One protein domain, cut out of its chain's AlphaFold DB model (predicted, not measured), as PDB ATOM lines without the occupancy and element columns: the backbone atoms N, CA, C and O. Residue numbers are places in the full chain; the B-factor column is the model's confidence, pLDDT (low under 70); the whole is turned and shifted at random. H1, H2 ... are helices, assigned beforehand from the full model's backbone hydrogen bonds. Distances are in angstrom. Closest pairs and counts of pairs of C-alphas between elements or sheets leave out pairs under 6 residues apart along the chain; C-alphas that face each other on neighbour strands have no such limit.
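This is residues 501 to 618 of the 1142 residues of an uncharacterized protein of Blautia sp. BCRC 81119 (UniProt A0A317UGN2). Six helices stand side by side in an up-and-down bundle, each running against the one before it; H2, H3, H4 and H6 make the middle, with H1 and H5 at opposite edges. The printed part, all helix, has 118 residues with six named helices, H1 to H6, and no named strand. It is compact, with a radius of gyration of the C-alphas of 13.3 A, and spans 41 by 33 by 19 A.

H1, residues 501 to 516, touches H3, residues 542 to 563, at a shallow tilt of 10 degrees; the closest C-alphas, of Ala 507 and Thr 549, are 6.2 A apart. H2, residues 524 to 537, touches H6, residues 602 to 617, closest at C-alphas 524 and 606, 5.5 A. H3 and H4, residues 567 to 579, form a hairpin, closest at C-alphas 558 and 569, 5.1 A. H5, residues 584 to 594, touches H6, closest at C-alphas 586 and 615, 5.8 A. Every O i to N i+4 pair is within hydrogen-bond range in H1, H2, H5 and H6; 17 of 18 are in H3, 7 of 9 in H4.

H1 begins at C-alpha 501 (174.388, 176.097, 174.157). H3 is longest, 31.6 A. H6 ends at C-alpha 617 (166.911, 160.838, 183.925).

The farthest C-alphas, of Ala 502 and Ser 600, are 41.5 A apart. The printed part has no cut and no long link; no printed residue is under pLDDT 70.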
ATOM      1  N   ASP A 501     173.464 176.583 173.127       94.12
ATOM      2  CA  ASP A 501     174.388 176.097 174.157       94.12
ATOM      3  C   ASP A 501     174.950 177.239 175.029       94.12
ATOM      4  O   ASP A 501     175.125 177.061 176.238       94.12
ATOM      5  N   ALA A 502     175.124 178.450 174.482       93.00
ATOM      6  CA  ALA A 502     175.417 179.644 175.281       93.00
ATOM      7  C   ALA A 502     174.265 179.993 176.249       93.00
ATOM      8  O   ALA A 502     174.507 180.278 177.425       93.00
ATOM      9  N   LEU A 503     173.006 179.916 175.795       94.44
ATOM     10  CA  LEU A 503     171.829 180.141 176.644       94.44
ATOM     11  C   LEU A 503     171.671 179.050 177.715       94.44
ATOM     12  O   LEU A 503     171.332 179.373 178.854       94.44
ATOM     13  N   LYS A 504     171.984 177.782 177.404       94.88
ATOM     14  CA  LYS A 504     172.072 176.707 178.409       94.88
ATOM     15  C   LYS A 504     173.152 177.002 179.443       94.88
ATOM     16  O   LYS A 504     172.901 176.825 180.628       94.88
ATOM     17  N   SER A 505     174.335 177.454 179.020       93.94
ATOM     18  CA  SER A 505     175.430 177.802 179.935       93.94
ATOM     19  C   SER A 505     175.005 178.885 180.931       93.94
ATOM     20  O   SER A 505     175.211 178.730 182.134       93.94
ATOM     21  N   GLU A 506     174.329 179.937 180.461       91.38
ATOM     22  CA  GLU A 506     173.835 181.012 181.327       91.38
ATOM     23  C   GLU A 506     172.697 180.553 182.257       91.38
ATOM     24  O   GLU A 506     172.689 180.883 183.442       91.38
ATOM     25  N   ALA A 507     171.774 179.719 181.765       94.19
ATOM     26  CA  ALA A 507     170.749 179.094 182.600       94.19
ATOM     27  C   ALA A 507     171.356 178.182 183.687       94.19
ATOM     28  O   ALA A 507     170.919 178.232 184.836       94.19
ATOM     29  N   LYS A 508     172.415 177.421 183.370       94.56
ATOM     30  CA  LYS A 508     173.156 176.614 184.356       94.56
ATOM     31  C   LYS A 508     173.760 177.479 185.463       94.56
ATOM     32  O   LYS A 508     173.583 177.144 186.625       94.56
ATOM     33  N   LYS A 509     174.389 178.621 185.147       93.06
ATOM     34  CA  LYS A 509     174.922 179.539 186.179       93.06
ATOM     35  C   LYS A 509     173.843 179.984 187.171       93.06
ATOM     36  O   LYS A 509     174.088 179.975 188.374       93.06
ATOM     37  N   LYS A 510     172.648 180.332 186.678       90.94
ATOM     38  CA  LYS A 510     171.508 180.736 187.522       90.94
ATOM     39  C   LYS A 510     171.012 179.595 188.410       90.94
ATOM     40  O   LYS A 510     170.823 179.798 189.604       90.94
ATOM     41  N   ILE A 511     170.868 178.397 187.841       93.81
ATOM     42  CA  ILE A 511     170.463 177.183 188.568       93.81
ATOM     43  C   ILE A 511     171.486 176.822 189.660       93.81
ATOM     44  O   ILE A 511     171.086 176.488 190.771       93.81
ATOM     45  N   ASN A 512     172.789 176.951 189.384       91.75
ATOM     46  CA  ASN A 512     173.846 176.754 190.380       91.75
ATOM     47  C   ASN A 512     173.741 177.784 191.517       91.75
ATOM     48  O   ASN A 512     173.676 177.405 192.681       91.75
ATOM     49  N   ALA A 513     173.633 179.078 191.190       89.69
ATOM     50  CA  ALA A 513     173.530 180.142 192.193       89.69
ATOM     51  C   ALA A 513     172.271 180.025 193.079       89.69
ATOM     52  O   ALA A 513     172.308 180.377 194.257       89.69
ATOM     53  N   ALA A 514     171.166 179.499 192.537       87.69
ATOM     54  CA  ALA A 514     169.966 179.174 193.308       87.69
ATOM     55  C   ALA A 514     170.164 177.956 194.236       87.69
ATOM     56  O   ALA A 514     169.628 177.936 195.345       87.69
ATOM     57  N   MET A 515     170.956 176.964 193.811       88.00
ATOM     58  CA  MET A 515     171.307 175.785 194.609       88.00
ATOM     59  C   MET A 515     172.260 176.122 195.767       88.00
ATOM     60  O   MET A 515     172.009 175.692 196.893       88.00
ATOM     61  N   ASP A 516     173.311 176.912 195.523       85.81
ATOM     62  CA  ASP A 516     174.360 177.238 196.510       85.81
ATOM     63  C   ASP A 516     173.815 177.949 197.771       85.81
ATOM     64  O   ASP A 516     174.415 177.894 198.848       85.81
ATOM     65  N   GLY A 517     172.646 178.592 197.667       79.00
ATOM     66  CA  GLY A 517     171.950 179.230 198.787       79.00
ATOM     67  C   GLY A 517     171.207 178.278 199.740       79.00
ATOM     68  O   GLY A 517     170.695 178.740 200.764       79.00
ATOM     69  N   ILE A 518     171.112 176.975 199.437       86.81
ATOM     70  CA  ILE A 518     170.281 176.008 200.176       86.81
ATOM     71  C   ILE A 518     171.151 174.992 200.929       86.81
ATOM     72  O   ILE A 518     171.957 174.268 200.352       86.81
ATOM     73  N   LYS A 519     170.949 174.893 202.249       80.44
ATOM     74  CA  LYS A 519     171.662 173.948 203.127       80.44
ATOM     75  C   LYS A 519     170.867 172.659 203.318       80.44
ATOM     76  O   LYS A 519     170.190 172.494 204.331       80.44
ATOM     77  N   ASP A 520     170.969 171.757 202.350       79.62
ATOM     78  CA  ASP A 520     170.403 170.408 202.446       79.62
ATOM     79  C   ASP A 520     171.316 169.449 203.246       79.62
ATOM     80  O   ASP A 520     172.527 169.651 203.361       79.62
ATOM     81  N   LYS A 521     170.715 168.401 203.816       74.94
ATOM     82  CA  LYS A 521     171.380 167.224 204.413       74.94
ATOM     83  C   LYS A 521     170.880 165.898 203.824       74.94
ATOM     84  O   LYS A 521     171.349 164.841 204.232       74.94
ATOM     85  N   THR A 522     169.920 165.976 202.913       82.06
ATOM     86  CA  THR A 522     169.320 164.884 202.150       82.06
ATOM     87  C   THR A 522     169.841 164.926 200.711       82.06
ATOM     88  O   THR A 522     170.591 165.824 200.322       82.06
ATOM     89  N   THR A 523     169.423 163.973 199.886       85.50
ATOM     90  CA  THR A 523     169.658 163.977 198.438       85.50
ATOM     91  C   THR A 523     168.625 164.798 197.653       85.50
ATOM     92  O   THR A 523     168.727 164.878 196.427       85.50
ATOM     93  N   VAL A 524     167.638 165.432 198.305       87.94
ATOM     94  CA  VAL A 524     166.518 166.134 197.645       87.94
ATOM     95  C   VAL A 524     167.012 167.242 196.717       87.94
ATOM     96  O   VAL A 524     166.694 167.225 195.526       87.94
ATOM     97  N   LEU A 525     167.830 168.168 197.224       91.00
ATOM     98  CA  LEU A 525     168.383 169.284 196.455       91.00
ATOM     99  C   LEU A 525     169.211 168.787 195.260       91.00
ATOM    100  O   LEU A 525     169.067 169.303 194.151       91.00
ATOM    101  N   GLN A 526     170.025 167.746 195.461       90.06
ATOM    102  CA  GLN A 526     170.878 167.171 194.417       90.06
ATOM    103  C   GLN A 526     170.064 166.453 193.326       90.06
ATOM    104  O   GLN A 526     170.364 166.598 192.139       90.06
ATOM    105  N   ASN A 527     169.018 165.715 193.702       92.31
ATOM    106  CA  ASN A 527     168.115 165.027 192.776       92.31
ATOM    107  C   ASN A 527     167.258 166.020 191.968       92.31
ATOM    108  O   ASN A 527     167.054 165.828 190.765       92.31
ATOM    109  N   VAL A 528     166.799 167.112 192.591       94.75
ATOM    110  CA  VAL A 528     166.082 168.206 191.912       94.75
ATOM    111  C   VAL A 528     167.002 168.925 190.927       94.75
ATOM    112  O   VAL A 528     166.668 169.017 189.744       94.75
ATOM    113  N   TYR A 529     168.194 169.336 191.370       93.94
ATOM    114  CA  TYR A 529     169.227 169.926 190.514       93.94
ATOM    115  C   TYR A 529     169.570 169.017 189.324       93.94
ATOM    116  O   TYR A 529     169.495 169.447 188.175       93.94
ATOM    117  N   GLY A 530     169.857 167.733 189.566       92.75
ATOM    118  CA  GLY A 530     170.178 166.769 188.510       92.75
ATOM    119  C   GLY A 530     169.052 166.588 187.487       92.75
ATOM    120  O   GLY A 530     169.319 166.438 186.296       92.75
ATOM    121  N   SER A 531     167.791 166.663 187.925       94.50
ATOM    122  CA  SER A 531     166.615 166.587 187.045       94.50
ATOM    123  C   SER A 531     166.445 167.849 186.189       94.50
ATOM    124  O   SER A 531     166.183 167.750 184.988       94.50
ATOM    125  N   LEU A 532     166.648 169.033 186.781       95.19
ATOM    126  CA  LEU A 532     166.616 170.325 186.085       95.19
ATOM    127  C   LEU A 532     167.735 170.433 185.040       95.19
ATOM    128  O   LEU A 532     167.470 170.791 183.893       95.19
ATOM    129  N   ILE A 533     168.966 170.066 185.406       94.75
ATOM    130  CA  ILE A 533     170.131 170.076 184.511       94.75
ATOM    131  C   ILE A 533     169.948 169.096 183.348       94.75
ATOM    132  O   ILE A 533     170.168 169.481 182.201       94.75
ATOM    133  N   PHE A 534     169.478 167.871 183.613       93.06
ATOM    134  CA  PHE A 534     169.181 166.895 182.560       93.06
ATOM    135  C   PHE A 534     168.159 167.443 181.556       93.06
ATOM    136  O   PHE A 534     168.399 167.412 180.348       93.06
ATOM    137  N   LYS A 535     167.046 168.020 182.035       93.56
ATOM    138  CA  LYS A 535     166.054 168.626 181.140       93.56
ATOM    139  C   LYS A 535     166.645 169.804 180.359       93.56
ATOM    140  O   LYS A 535     166.421 169.890 179.151       93.56
ATOM    141  N   LEU A 536     167.415 170.674 181.012       94.81
ATOM    142  CA  LEU A 536     168.059 171.827 180.382       94.81
ATOM    143  C   LEU A 536     169.016 171.417 179.249       94.81
ATOM    144  O   LEU A 536     168.984 172.018 178.177       94.81
ATOM    145  N   ASP A 537     169.808 170.360 179.436       93.31
ATOM    146  CA  ASP A 537     170.707 169.854 178.392       93.31
ATOM    147  C   ASP A 537     169.950 169.305 177.172       93.31
ATOM    148  O   ASP A 537     170.383 169.525 176.036       93.31
ATOM    149  N   THR A 538     168.777 168.688 177.381       91.25
ATOM    150  CA  THR A 538     167.890 168.233 176.288       91.25
ATOM    151  C   THR A 538     167.128 169.353 175.564       91.25
ATOM    152  O   THR A 538     166.480 169.077 174.555       91.25
ATOM    153  N   CYS A 539     167.178 170.604 176.038       94.00
ATOM    154  CA  CYS A 539     166.469 171.714 175.393       94.00
ATOM    155  C   CYS A 539     167.067 172.060 174.019       94.00
ATOM    156  O   CYS A 539     168.283 172.013 173.820       94.00
ATOM    157  N   THR A 540     166.204 172.461 173.082       93.62
ATOM    158  CA  THR A 540     166.574 172.777 171.688       93.62
ATOM    159  C   THR A 540     166.248 174.211 171.274       93.62
ATOM    160  O   THR A 540     166.715 174.675 170.241       93.62
ATOM    161  N   THR A 541     165.463 174.929 172.080       94.88
ATOM    162  CA  THR A 541     165.027 176.305 171.813       94.88
ATOM    163  C   THR A 541     165.200 177.192 173.044       94.88
ATOM    164  O   THR A 541     165.100 176.729 174.184       94.88
ATOM    165  N   ALA A 542     165.372 178.501 172.836       94.38
ATOM    166  CA  ALA A 542     165.518 179.462 173.936       94.38
ATOM    167  C   ALA A 542     164.294 179.480 174.871       94.38
ATOM    168  O   ALA A 542     164.416 179.781 176.054       94.38
ATOM    169  N   LYS A 543     163.112 179.123 174.348       94.00
ATOM    170  CA  LYS A 543     161.862 179.050 175.113       94.00
ATOM    171  C   LYS A 543     161.796 177.838 176.046       94.00
ATOM    172  O   LYS A 543     161.216 177.940 177.122       94.00
ATOM    173  N   GLU A 544     162.362 176.700 175.649       93.38
ATOM    174  CA  GLU A 544     162.463 175.527 176.526       93.38
ATOM    175  C   GLU A 544     163.438 175.808 177.677       93.38
ATOM    176  O   GLU A 544     163.090 175.577 178.831       93.38
ATOM    177  N   ILE A 545     164.593 176.413 177.370       95.06
ATOM    178  CA  ILE A 545     165.594 176.858 178.356       95.06
ATOM    179  C   ILE A 545     164.972 177.820 179.378       95.06
ATOM    180  O   ILE A 545     165.096 177.616 180.585       95.06
ATOM    181  N   ASP A 546     164.270 178.847 178.898       91.69
ATOM    182  CA  ASP A 546     163.594 179.839 179.739       91.69
ATOM    183  C   ASP A 546     162.512 179.184 180.615       91.69
ATOM    184  O   ASP A 546     162.469 179.407 181.822       91.69
ATOM    185  N   SER A 547     161.708 178.270 180.057       90.69
ATOM    186  CA  SER A 547     160.708 177.518 180.827       90.69
ATOM    187  C   SER A 547     161.329 176.650 181.927       90.69
ATOM    188  O   SER A 547     160.789 176.619 183.029       90.69
ATOM    189  N   VAL A 548     162.444 175.960 181.661       93.44
ATOM    190  CA  VAL A 548     163.144 175.142 182.671       93.44
ATOM    191  C   VAL A 548     163.775 176.022 183.749       93.44
ATOM    192  O   VAL A 548     163.715 175.672 184.924       93.44
ATOM    193  N   THR A 549     164.313 177.187 183.374       91.50
ATOM    194  CA  THR A 549     164.893 178.152 184.322       91.50
ATOM    195  C   THR A 549     163.818 178.699 185.269       91.50
ATOM    196  O   THR A 549     163.982 178.624 186.481       91.50
ATOM    197  N   ASN A 550     162.669 179.137 184.744       88.06
ATOM    198  CA  ASN A 550     161.541 179.602 185.564       88.06
ATOM    199  C   ASN A 550     160.950 178.486 186.462       88.06
ATOM    200  O   ASN A 550     160.469 178.754 187.565       88.06
ATOM    201  N   SER A 551     160.986 177.222 186.016       89.50
ATOM    202  CA  SER A 551     160.622 176.070 186.855       89.50
ATOM    203  C   SER A 551     161.656 175.770 187.947       89.50
ATOM    204  O   SER A 551     161.265 175.301 189.013       89.50
ATOM    205  N   ALA A 552     162.944 176.053 187.721       93.06
ATOM    206  CA  ALA A 552     163.996 175.856 188.717       93.06
ATOM    207  C   ALA A 552     163.793 176.751 189.947       93.06
ATOM    208  O   ALA A 552     163.835 176.249 191.067       93.06
ATOM    209  N   ASP A 553     163.489 178.038 189.744       88.88
ATOM    210  CA  ASP A 553     163.238 178.993 190.836       88.88
ATOM    211  C   ASP A 553     162.087 178.529 191.749       88.88
ATOM    212  O   ASP A 553     162.178 178.604 192.977       88.88
ATOM    213  N   SER A 554     161.019 177.986 191.151       90.12
ATOM    214  CA  SER A 554     159.871 177.429 191.884       90.12
ATOM    215  C   SER A 554     160.248 176.146 192.633       90.12
ATOM    216  O   SER A 554     159.971 176.017 193.827       90.12
ATOM    217  N   ALA A 555     160.950 175.227 191.963       94.31
ATOM    218  CA  ALA A 555     161.380 173.967 192.554       94.31
ATOM    219  C   ALA A 555     162.330 174.187 193.744       94.31
ATOM    220  O   ALA A 555     162.120 173.605 194.805       94.31
ATOM    221  N   PHE A 556     163.335 175.061 193.621       94.81
ATOM    222  CA  PHE A 556     164.269 175.358 194.712       94.81
ATOM    223  C   PHE A 556     163.593 176.042 195.910       94.81
ATOM    224  O   PHE A 556     163.933 175.735 197.055       94.81
ATOM    225  N   ALA A 557     162.589 176.897 195.681       92.88
ATOM    226  CA  ALA A 557     161.784 177.462 196.764       92.88
ATOM    227  C   ALA A 557     161.025 176.370 197.548       92.88
ATOM    228  O   ALA A 557     161.063 176.363 198.781       92.88
ATOM    229  N   HIS A 558     160.403 175.411 196.852       94.62
ATOM    230  CA  HIS A 558     159.719 174.281 197.492       94.62
ATOM    231  C   HIS A 558     160.688 173.289 198.163       94.62
ATOM    232  O   HIS A 558     160.383 172.800 199.250       94.62
ATOM    233  N   VAL A 559     161.870 173.034 197.583       94.44
ATOM    234  CA  VAL A 559     162.949 172.244 198.216       94.44
ATOM    235  C   VAL A 559     163.338 172.852 199.561       94.44
ATOM    236  O   VAL A 559     163.354 172.148 200.570       94.44
ATOM    237  N   LYS A 560     163.607 174.164 199.593       93.25
ATOM    238  CA  LYS A 560     163.989 174.861 200.824       93.25
ATOM    239  C   LYS A 560     162.904 174.740 201.899       93.25
ATOM    240  O   LYS A 560     163.211 174.313 203.009       93.25
ATOM    241  N   ALA A 561     161.652 175.053 201.561       91.94
ATOM    242  CA  ALA A 561     160.532 174.965 202.499       91.94
ATOM    243  C   ALA A 561     160.335 173.536 203.045       91.94
ATOM    244  O   ALA A 561     160.094 173.356 204.240       91.94
ATOM    245  N   ALA A 562     160.504 172.515 202.200       89.62
ATOM    246  CA  ALA A 562     160.393 171.118 202.606       89.62
ATOM    247  C   ALA A 562     161.508 170.675 203.570       89.62
ATOM    248  O   ALA A 562     161.216 170.020 204.571       89.62
ATOM    249  N   ILE A 563     162.763 171.072 203.325       85.81
ATOM    250  CA  ILE A 563     163.897 170.809 204.234       85.81
ATOM    251  C   ILE A 563     163.722 171.561 205.566       85.81
ATOM    252  O   ILE A 563     164.073 171.042 206.625       85.81
ATOM    253  N   GLU A 564     163.126 172.757 205.534       87.38
ATOM    254  CA  GLU A 564     162.753 173.541 206.723       87.38
ATOM    255  C   GLU A 564     161.525 172.970 207.474       87.38
ATOM    256  O   GLU A 564     161.217 173.415 208.581       87.38
ATOM    257  N   GLY A 565     160.871 171.931 206.931       83.19
ATOM    258  CA  GLY A 565     159.865 171.106 207.611       83.19
ATOM    259  C   GLY A 565     158.462 171.107 206.991       83.19
ATOM    260  O   GLY A 565     157.596 170.376 207.476       83.19
ATOM    261  N   ASP A 566     158.210 171.884 205.934       91.44
ATOM    262  CA  ASP A 566     156.908 171.920 205.255       91.44
ATOM    263  C   ASP A 566     156.738 170.757 204.262       91.44
ATOM    264  O   ASP A 566     157.063 170.853 203.076       91.44
ATOM    265  N   MET A 567     156.180 169.643 204.736       88.88
ATOM    266  CA  MET A 567     155.930 168.473 203.886       88.88
ATOM    267  C   MET A 567     154.899 168.734 202.771       88.88
ATOM    268  O   MET A 567     154.955 168.054 201.747       88.88
ATOM    269  N   ASP A 568     154.000 169.722 202.888       88.88
ATOM    270  CA  ASP A 568     153.081 170.054 201.785       88.88
ATOM    271  C   ASP A 568     153.826 170.718 200.607       88.88
ATOM    272  O   ASP A 568     153.423 170.543 199.449       88.88
ATOM    273  N   SER A 569     154.977 171.362 200.850       92.94
ATOM    274  CA  SER A 569     155.878 171.828 199.785       92.94
ATOM    275  C   SER A 569     156.531 170.685 198.993       92.94
ATOM    276  O   SER A 569     156.754 170.859 197.796       92.94
ATOM    277  N   MET A 570     156.721 169.476 199.550       90.81
ATOM    278  CA  MET A 570     157.106 168.304 198.731       90.81
ATOM    279  C   MET A 570     156.037 167.986 197.680       90.81
ATOM    280  O   MET A 570     156.339 167.722 196.516       90.81
ATOM    281  N   PHE A 571     154.761 168.076 198.062       87.62
ATOM    282  CA  PHE A 571     153.651 167.841 197.144       87.62
ATOM    283  C   PHE A 571     153.504 168.960 196.097       87.62
ATOM    284  O   PHE A 571     152.864 168.751 195.062       87.62
ATOM    285  N   ALA A 572     154.075 170.149 196.322       92.25
ATOM    286  CA  ALA A 572     154.244 171.180 195.298       92.25
ATOM    287  C   ALA A 572     155.434 170.862 194.374       92.25
ATOM    288  O   ALA A 572     155.246 170.781 193.160       92.25
ATOM    289  N   LEU A 573     156.599 170.540 194.943       94.75
ATOM    290  CA  LEU A 573     157.821 170.153 194.232       94.75
ATOM    291  C   LEU A 573     157.605 168.998 193.238       94.75
ATOM    292  O   LEU A 573     158.095 169.055 192.112       94.75
ATOM    293  N   TYR A 574     156.806 167.982 193.587       93.50
ATOM    294  CA  TYR A 574     156.456 166.895 192.655       93.50
ATOM    295  C   TYR A 574     155.752 167.400 191.382       93.50
ATOM    296  O   TYR A 574     155.908 166.811 190.313       93.50
ATOM    297  N   LYS A 575     154.990 168.499 191.465       91.50
ATOM    298  CA  LYS A 575     154.299 169.109 190.317       91.50
ATOM    299  C   LYS A 575     155.240 169.966 189.472       91.50
ATOM    300  O   LYS A 575     155.096 169.966 188.252       91.50
ATOM    301  N   ASP A 576     156.215 170.627 190.091       93.75
ATOM    302  CA  ASP A 576     157.265 171.356 189.371       93.75
ATOM    303  C   ASP A 576     158.158 170.375 188.595       93.75
ATOM    304  O   ASP A 576     158.393 170.552 187.399       93.75
ATOM    305  N   LEU A 577     158.549 169.264 189.235       94.25
ATOM    306  CA  LEU A 577     159.275 168.166 188.589       94.25
ATOM    307  C   LEU A 577     158.450 167.486 187.481       94.25
ATOM    308  O   LEU A 577     158.988 167.139 186.431       94.25
ATOM    309  N   LYS A 578     157.126 167.368 187.650       92.81
ATOM    310  CA  LYS A 578     156.220 166.954 186.566       92.81
ATOM    311  C   LYS A 578     156.232 167.943 185.394       92.81
ATOM    312  O   LYS A 578     156.168 167.522 184.242       92.81
ATOM    313  N   GLY A 579     156.336 169.244 185.669       89.44
ATOM    314  CA  GLY A 579     156.413 170.302 184.658       89.44
ATOM    315  C   GLY A 579     157.636 170.198 183.737       89.44
ATOM    316  O   GLY A 579     157.547 170.581 182.571       89.44
ATOM    317  N   ILE A 580     158.742 169.624 184.223       91.12
ATOM    318  CA  ILE A 580     159.975 169.414 183.445       91.12
ATOM    319  C   ILE A 580     160.093 168.014 182.816       91.12
ATOM    320  O   ILE A 580     161.107 167.732 182.179       91.12
ATOM    321  N   ALA A 581     159.088 167.138 182.942       91.19
ATOM    322  CA  ALA A 581     159.162 165.759 182.450       91.19
ATOM    323  C   ALA A 581     159.562 165.665 180.950       91.19
ATOM    324  O   ALA A 581     159.202 166.532 180.142       91.19
ATOM    325  N   PRO A 582     160.336 164.643 180.535       87.31
ATOM    326  CA  PRO A 582     160.758 164.473 179.142       87.31
ATOM    327  C   PRO A 582     159.618 164.020 178.214       87.31
ATOM    328  O   PRO A 582     159.578 164.438 177.059       87.31
ATOM    329  N   ASP A 583     158.688 163.200 178.712       89.94
ATOM    330  CA  ASP A 583     157.669 162.501 177.923       89.94
ATOM    331  C   ASP A 583     156.392 162.177 178.741       89.94
ATOM    332  O   ASP A 583     156.313 162.441 179.944       89.94
ATOM    333  N   SER A 584     155.367 161.621 178.075       90.94
ATOM    334  CA  SER A 584     154.071 161.282 178.700       90.94
ATOM    335  C   SER A 584     154.176 160.149 179.721       90.94
ATOM    336  O   SER A 584     153.560 160.235 180.772       90.94
ATOM    337  N   ASP A 585     154.994 159.124 179.467       93.19
ATOM    338  CA  ASP A 585     155.145 157.971 180.367       93.19
ATOM    339  C   ASP A 585     155.802 158.383 181.693       93.19
ATOM    340  O   ASP A 585     155.348 158.023 182.775       93.19
ATOM    341  N   THR A 586     156.806 159.254 181.628       94.56
ATOM    342  CA  THR A 586     157.409 159.888 182.804       94.56
ATOM    343  C   THR A 586     156.414 160.822 183.502       94.56
ATOM    344  O   THR A 586     156.337 160.837 184.728       94.56
ATOM    345  N   THR A 587     155.593 161.557 182.745       94.12
ATOM    346  CA  THR A 587     154.516 162.403 183.298       94.12
ATOM    347  C   THR A 587     153.469 161.573 184.059       94.12
ATOM    348  O   THR A 587     153.031 161.976 185.136       94.12
ATOM    349  N   GLU A 588     153.099 160.408 183.523       94.12
ATOM    350  CA  GLU A 588     152.165 159.435 184.107       94.12
ATOM    351  C   GLU A 588     152.794 158.694 185.304       94.12
ATOM    352  O   GLU A 588     152.128 158.474 186.313       94.12
ATOM    353  N   THR A 589     154.101 158.416 185.260       94.19
ATOM    354  CA  THR A 589     154.877 157.878 186.395       94.19
ATOM    355  C   THR A 589     154.857 158.838 187.584       94.19
ATOM    356  O   THR A 589     154.616 158.423 188.715       94.19
ATOM    357  N   ILE A 590     155.057 160.138 187.338       94.50
ATOM    358  CA  ILE A 590     155.008 161.158 188.392       94.50
ATOM    359  C   ILE A 590     153.570 161.337 188.917       94.50
ATOM    360  O   ILE A 590     153.397 161.603 190.103       94.50
ATOM    361  N   ASP A 591     152.529 161.119 188.101       92.44
ATOM    362  CA  ASP A 591     151.141 161.060 188.595       92.44
ATOM    363  C   ASP A 591     150.889 159.859 189.529       92.44
ATOM    364  O   ASP A 591     150.235 160.033 190.556       92.44
ATOM    365  N   GLU A 592     151.430 158.669 189.242       90.06
ATOM    366  CA  GLU A 592     151.355 157.513 190.158       90.06
ATOM    367  C   GLU A 592     152.111 157.771 191.480       90.06
ATOM    368  O   GLU A 592     151.630 157.380 192.544       90.06
ATOM    369  N   ILE A 593     153.231 158.507 191.456       89.75
ATOM    370  CA  ILE A 593     153.938 158.958 192.674       89.75
ATOM    371  C   ILE A 593     153.090 159.980 193.453       89.75
ATOM    372  O   ILE A 593     152.913 159.854 194.665       89.75
ATOM    373  N   ILE A 594     152.491 160.957 192.764       89.81
ATOM    374  CA  ILE A 594     151.585 161.962 193.349       89.81
ATOM    375  C   ILE A 594     150.328 161.312 193.962       89.81
ATOM    376  O   ILE A 594     149.810 161.810 194.965       89.81
ATOM    377  N   LEU A 595     149.849 160.184 193.425       88.31
ATOM    378  CA  LEU A 595     148.722 159.425 193.984       88.31
ATOM    379  C   LEU A 595     149.017 158.777 195.350       88.31
ATOM    380  O   LEU A 595     148.066 158.431 196.056       88.31
ATOM    381  N   LEU A 596     150.288 158.667 195.762       84.00
ATOM    382  CA  LEU A 596     150.669 158.236 197.116       84.00
ATOM    383  C   LEU A 596     150.414 159.321 198.184       84.00
ATOM    384  O   LEU A 596     150.311 158.995 199.365       84.00
ATOM    385  N   GLY A 597     150.249 160.587 197.776       82.00
ATOM    386  CA  GLY A 597     149.957 161.727 198.652       82.00
ATOM    387  C   GLY A 597     151.186 162.398 199.280       82.00
ATOM    388  O   GLY A 597     152.330 162.053 198.977       82.00
ATOM    389  N   THR A 598     150.937 163.393 200.144       83.94
ATOM    390  CA  THR A 598     151.974 164.097 200.922       83.94
ATOM    391  C   THR A 598     152.809 163.096 201.739       83.94
ATOM    392  O   THR A 598     152.215 162.193 202.339       83.94
ATOM    393  N   PRO A 599     154.148 163.234 201.793       85.12
ATOM    394  CA  PRO A 599     154.999 162.347 202.580       85.12
ATOM    395  C   PRO A 599     154.688 162.310 204.079       85.12
ATOM    396  O   PRO A 599     154.170 163.280 204.637       85.12
ATOM    397  N   SER A 600     155.042 161.209 204.750       81.50
ATOM    398  CA  SER A 600     154.960 161.117 206.219       81.50
ATOM    399  C   SER A 600     156.022 161.953 206.934       81.50
ATOM    400  O   SER A 600     155.793 162.424 208.050       81.50
ATOM    401  N   ASP A 601     157.176 162.108 206.294       82.38
ATOM    402  CA  ASP A 601     158.393 162.723 206.807       82.38
ATOM    403  C   ASP A 601     159.356 163.022 205.642       82.38
ATOM    404  O   ASP A 601     159.081 162.704 204.480       82.38
ATOM    405  N   ILE A 602     160.493 163.647 205.956       81.31
ATOM    406  CA  ILE A 602     161.485 164.062 204.961       81.31
ATOM    407  C   ILE A 602     162.113 162.879 204.206       81.31
ATOM    408  O   ILE A 602     162.436 163.039 203.035       81.31
ATOM    409  N   SER A 603     162.241 161.696 204.820       80.50
ATOM    410  CA  SER A 603     162.891 160.530 204.203       80.50
ATOM    411  C   SER A 603     161.960 159.808 203.227       80.50
ATOM    412  O   SER A 603     162.377 159.476 202.123       80.50
ATOM    413  N   ASP A 604     160.676 159.657 203.566       80.06
ATOM    414  CA  ASP A 604     159.637 159.241 202.606       80.06
ATOM    415  C   ASP A 604     159.485 160.266 201.455       80.06
ATOM    416  O   ASP A 604     159.214 159.905 200.308       80.06
ATOM    417  N   GLY A 605     159.720 161.554 201.733       84.44
ATOM    418  CA  GLY A 605     159.776 162.608 200.717       84.44
ATOM    419  C   GLY A 605     160.980 162.484 199.780       84.44
ATOM    420  O   GLY A 605     160.817 162.549 198.559       84.44
ATOM    421  N   GLU A 606     162.166 162.271 200.346       84.81
ATOM    422  CA  GLU A 606     163.439 162.052 199.655       84.81
ATOM    423  C   GLU A 606     163.404 160.813 198.755       84.81
ATOM    424  O   GLU A 606     163.794 160.889 197.588       84.81
ATOM    425  N   ASP A 607     162.862 159.701 199.254       84.38
ATOM    426  CA  ASP A 607     162.716 158.456 198.503       84.38
ATOM    427  C   ASP A 607     161.899 158.655 197.218       84.38
ATOM    428  O   ASP A 607     162.305 158.209 196.139       84.38
ATOM    429  N   LYS A 608     160.791 159.399 197.317       88.69
ATOM    430  CA  LYS A 608     159.926 159.764 196.185       88.69
ATOM    431  C   LYS A 608     160.591 160.767 195.239       88.69
ATOM    432  O   LYS A 608     160.404 160.667 194.031       88.69
ATOM    433  N   ILE A 609     161.401 161.704 195.744       92.44
ATOM    434  CA  ILE A 609     162.219 162.591 194.896       92.44
ATOM    435  C   ILE A 609     163.276 161.788 194.120       92.44
ATOM    436  O   ILE A 609     163.485 162.058 192.938       92.44
ATOM    437  N   SER A 610     163.899 160.783 194.743       90.00
ATOM    438  CA  SER A 610     164.843 159.865 194.089       90.00
ATOM    439  C   SER A 610     164.158 159.073 192.965       90.00
ATOM    440  O   SER A 610     164.664 159.042 191.839       90.00
ATOM    441  N   ASP A 611     162.951 158.550 193.217       91.31
ATOM    442  CA  ASP A 611     162.126 157.877 192.206       91.31
ATOM    443  C   ASP A 611     161.766 158.806 191.030       91.31
ATOM    444  O   ASP A 611     161.960 158.431 189.871       91.31
ATOM    445  N   ILE A 612     161.305 160.036 191.300       94.19
ATOM    446  CA  ILE A 612     161.005 161.044 190.264       94.19
ATOM    447  C   ILE A 612     162.266 161.384 189.455       94.19
ATOM    448  O   ILE A 612     162.225 161.418 188.224       94.19
ATOM    449  N   HIS A 613     163.399 161.602 190.124       94.69
ATOM    450  CA  HIS A 613     164.670 161.912 189.474       94.69
ATOM    451  C   HIS A 613     165.127 160.777 188.544       94.69
ATOM    452  O   HIS A 613     165.544 161.045 187.414       94.69
ATOM    453  N   LYS A 614     165.002 159.505 188.951       93.38
ATOM    454  CA  LYS A 614     165.298 158.371 188.058       93.38
ATOM    455  C   LYS A 614     164.280 158.230 186.933       93.38
ATOM    456  O   LYS A 614     164.699 157.994 185.800       93.38
ATOM    457  N   ALA A 615     162.994 158.469 187.182       93.31
ATOM    458  CA  ALA A 615     161.984 158.491 186.125       93.31
ATOM    459  C   ALA A 615     162.296 159.557 185.055       93.31
ATOM    460  O   ALA A 615     162.119 159.295 183.868       93.31
ATOM    461  N   ILE A 616     162.811 160.730 185.450       93.94
ATOM    462  CA  ILE A 616     163.225 161.806 184.533       93.94
ATOM    463  C   ILE A 616     164.517 161.465 183.776       93.94
ATOM    464  O   ILE A 616     164.585 161.711 182.575       93.94
ATOM    465  N   THR A 617     165.531 160.919 184.454       93.50
ATOM    466  CA  THR A 617     166.911 160.838 183.925       93.50
ATOM    467  C   THR A 617     167.300 159.521 183.247       93.50
ATOM    468  O   THR A 617     168.393 159.444 182.690       93.50
ATOM    469  N   SER A 618     166.441 158.498 183.273       92.25
ATOM    470  CA  SER A 618     166.726 157.161 182.719       92.25
ATOM    471  C   SER A 618     165.656 156.678 181.729       92.25
ATOM    472  O   SER A 618     164.586 157.287 181.608       92.25
TER     473      SER A 618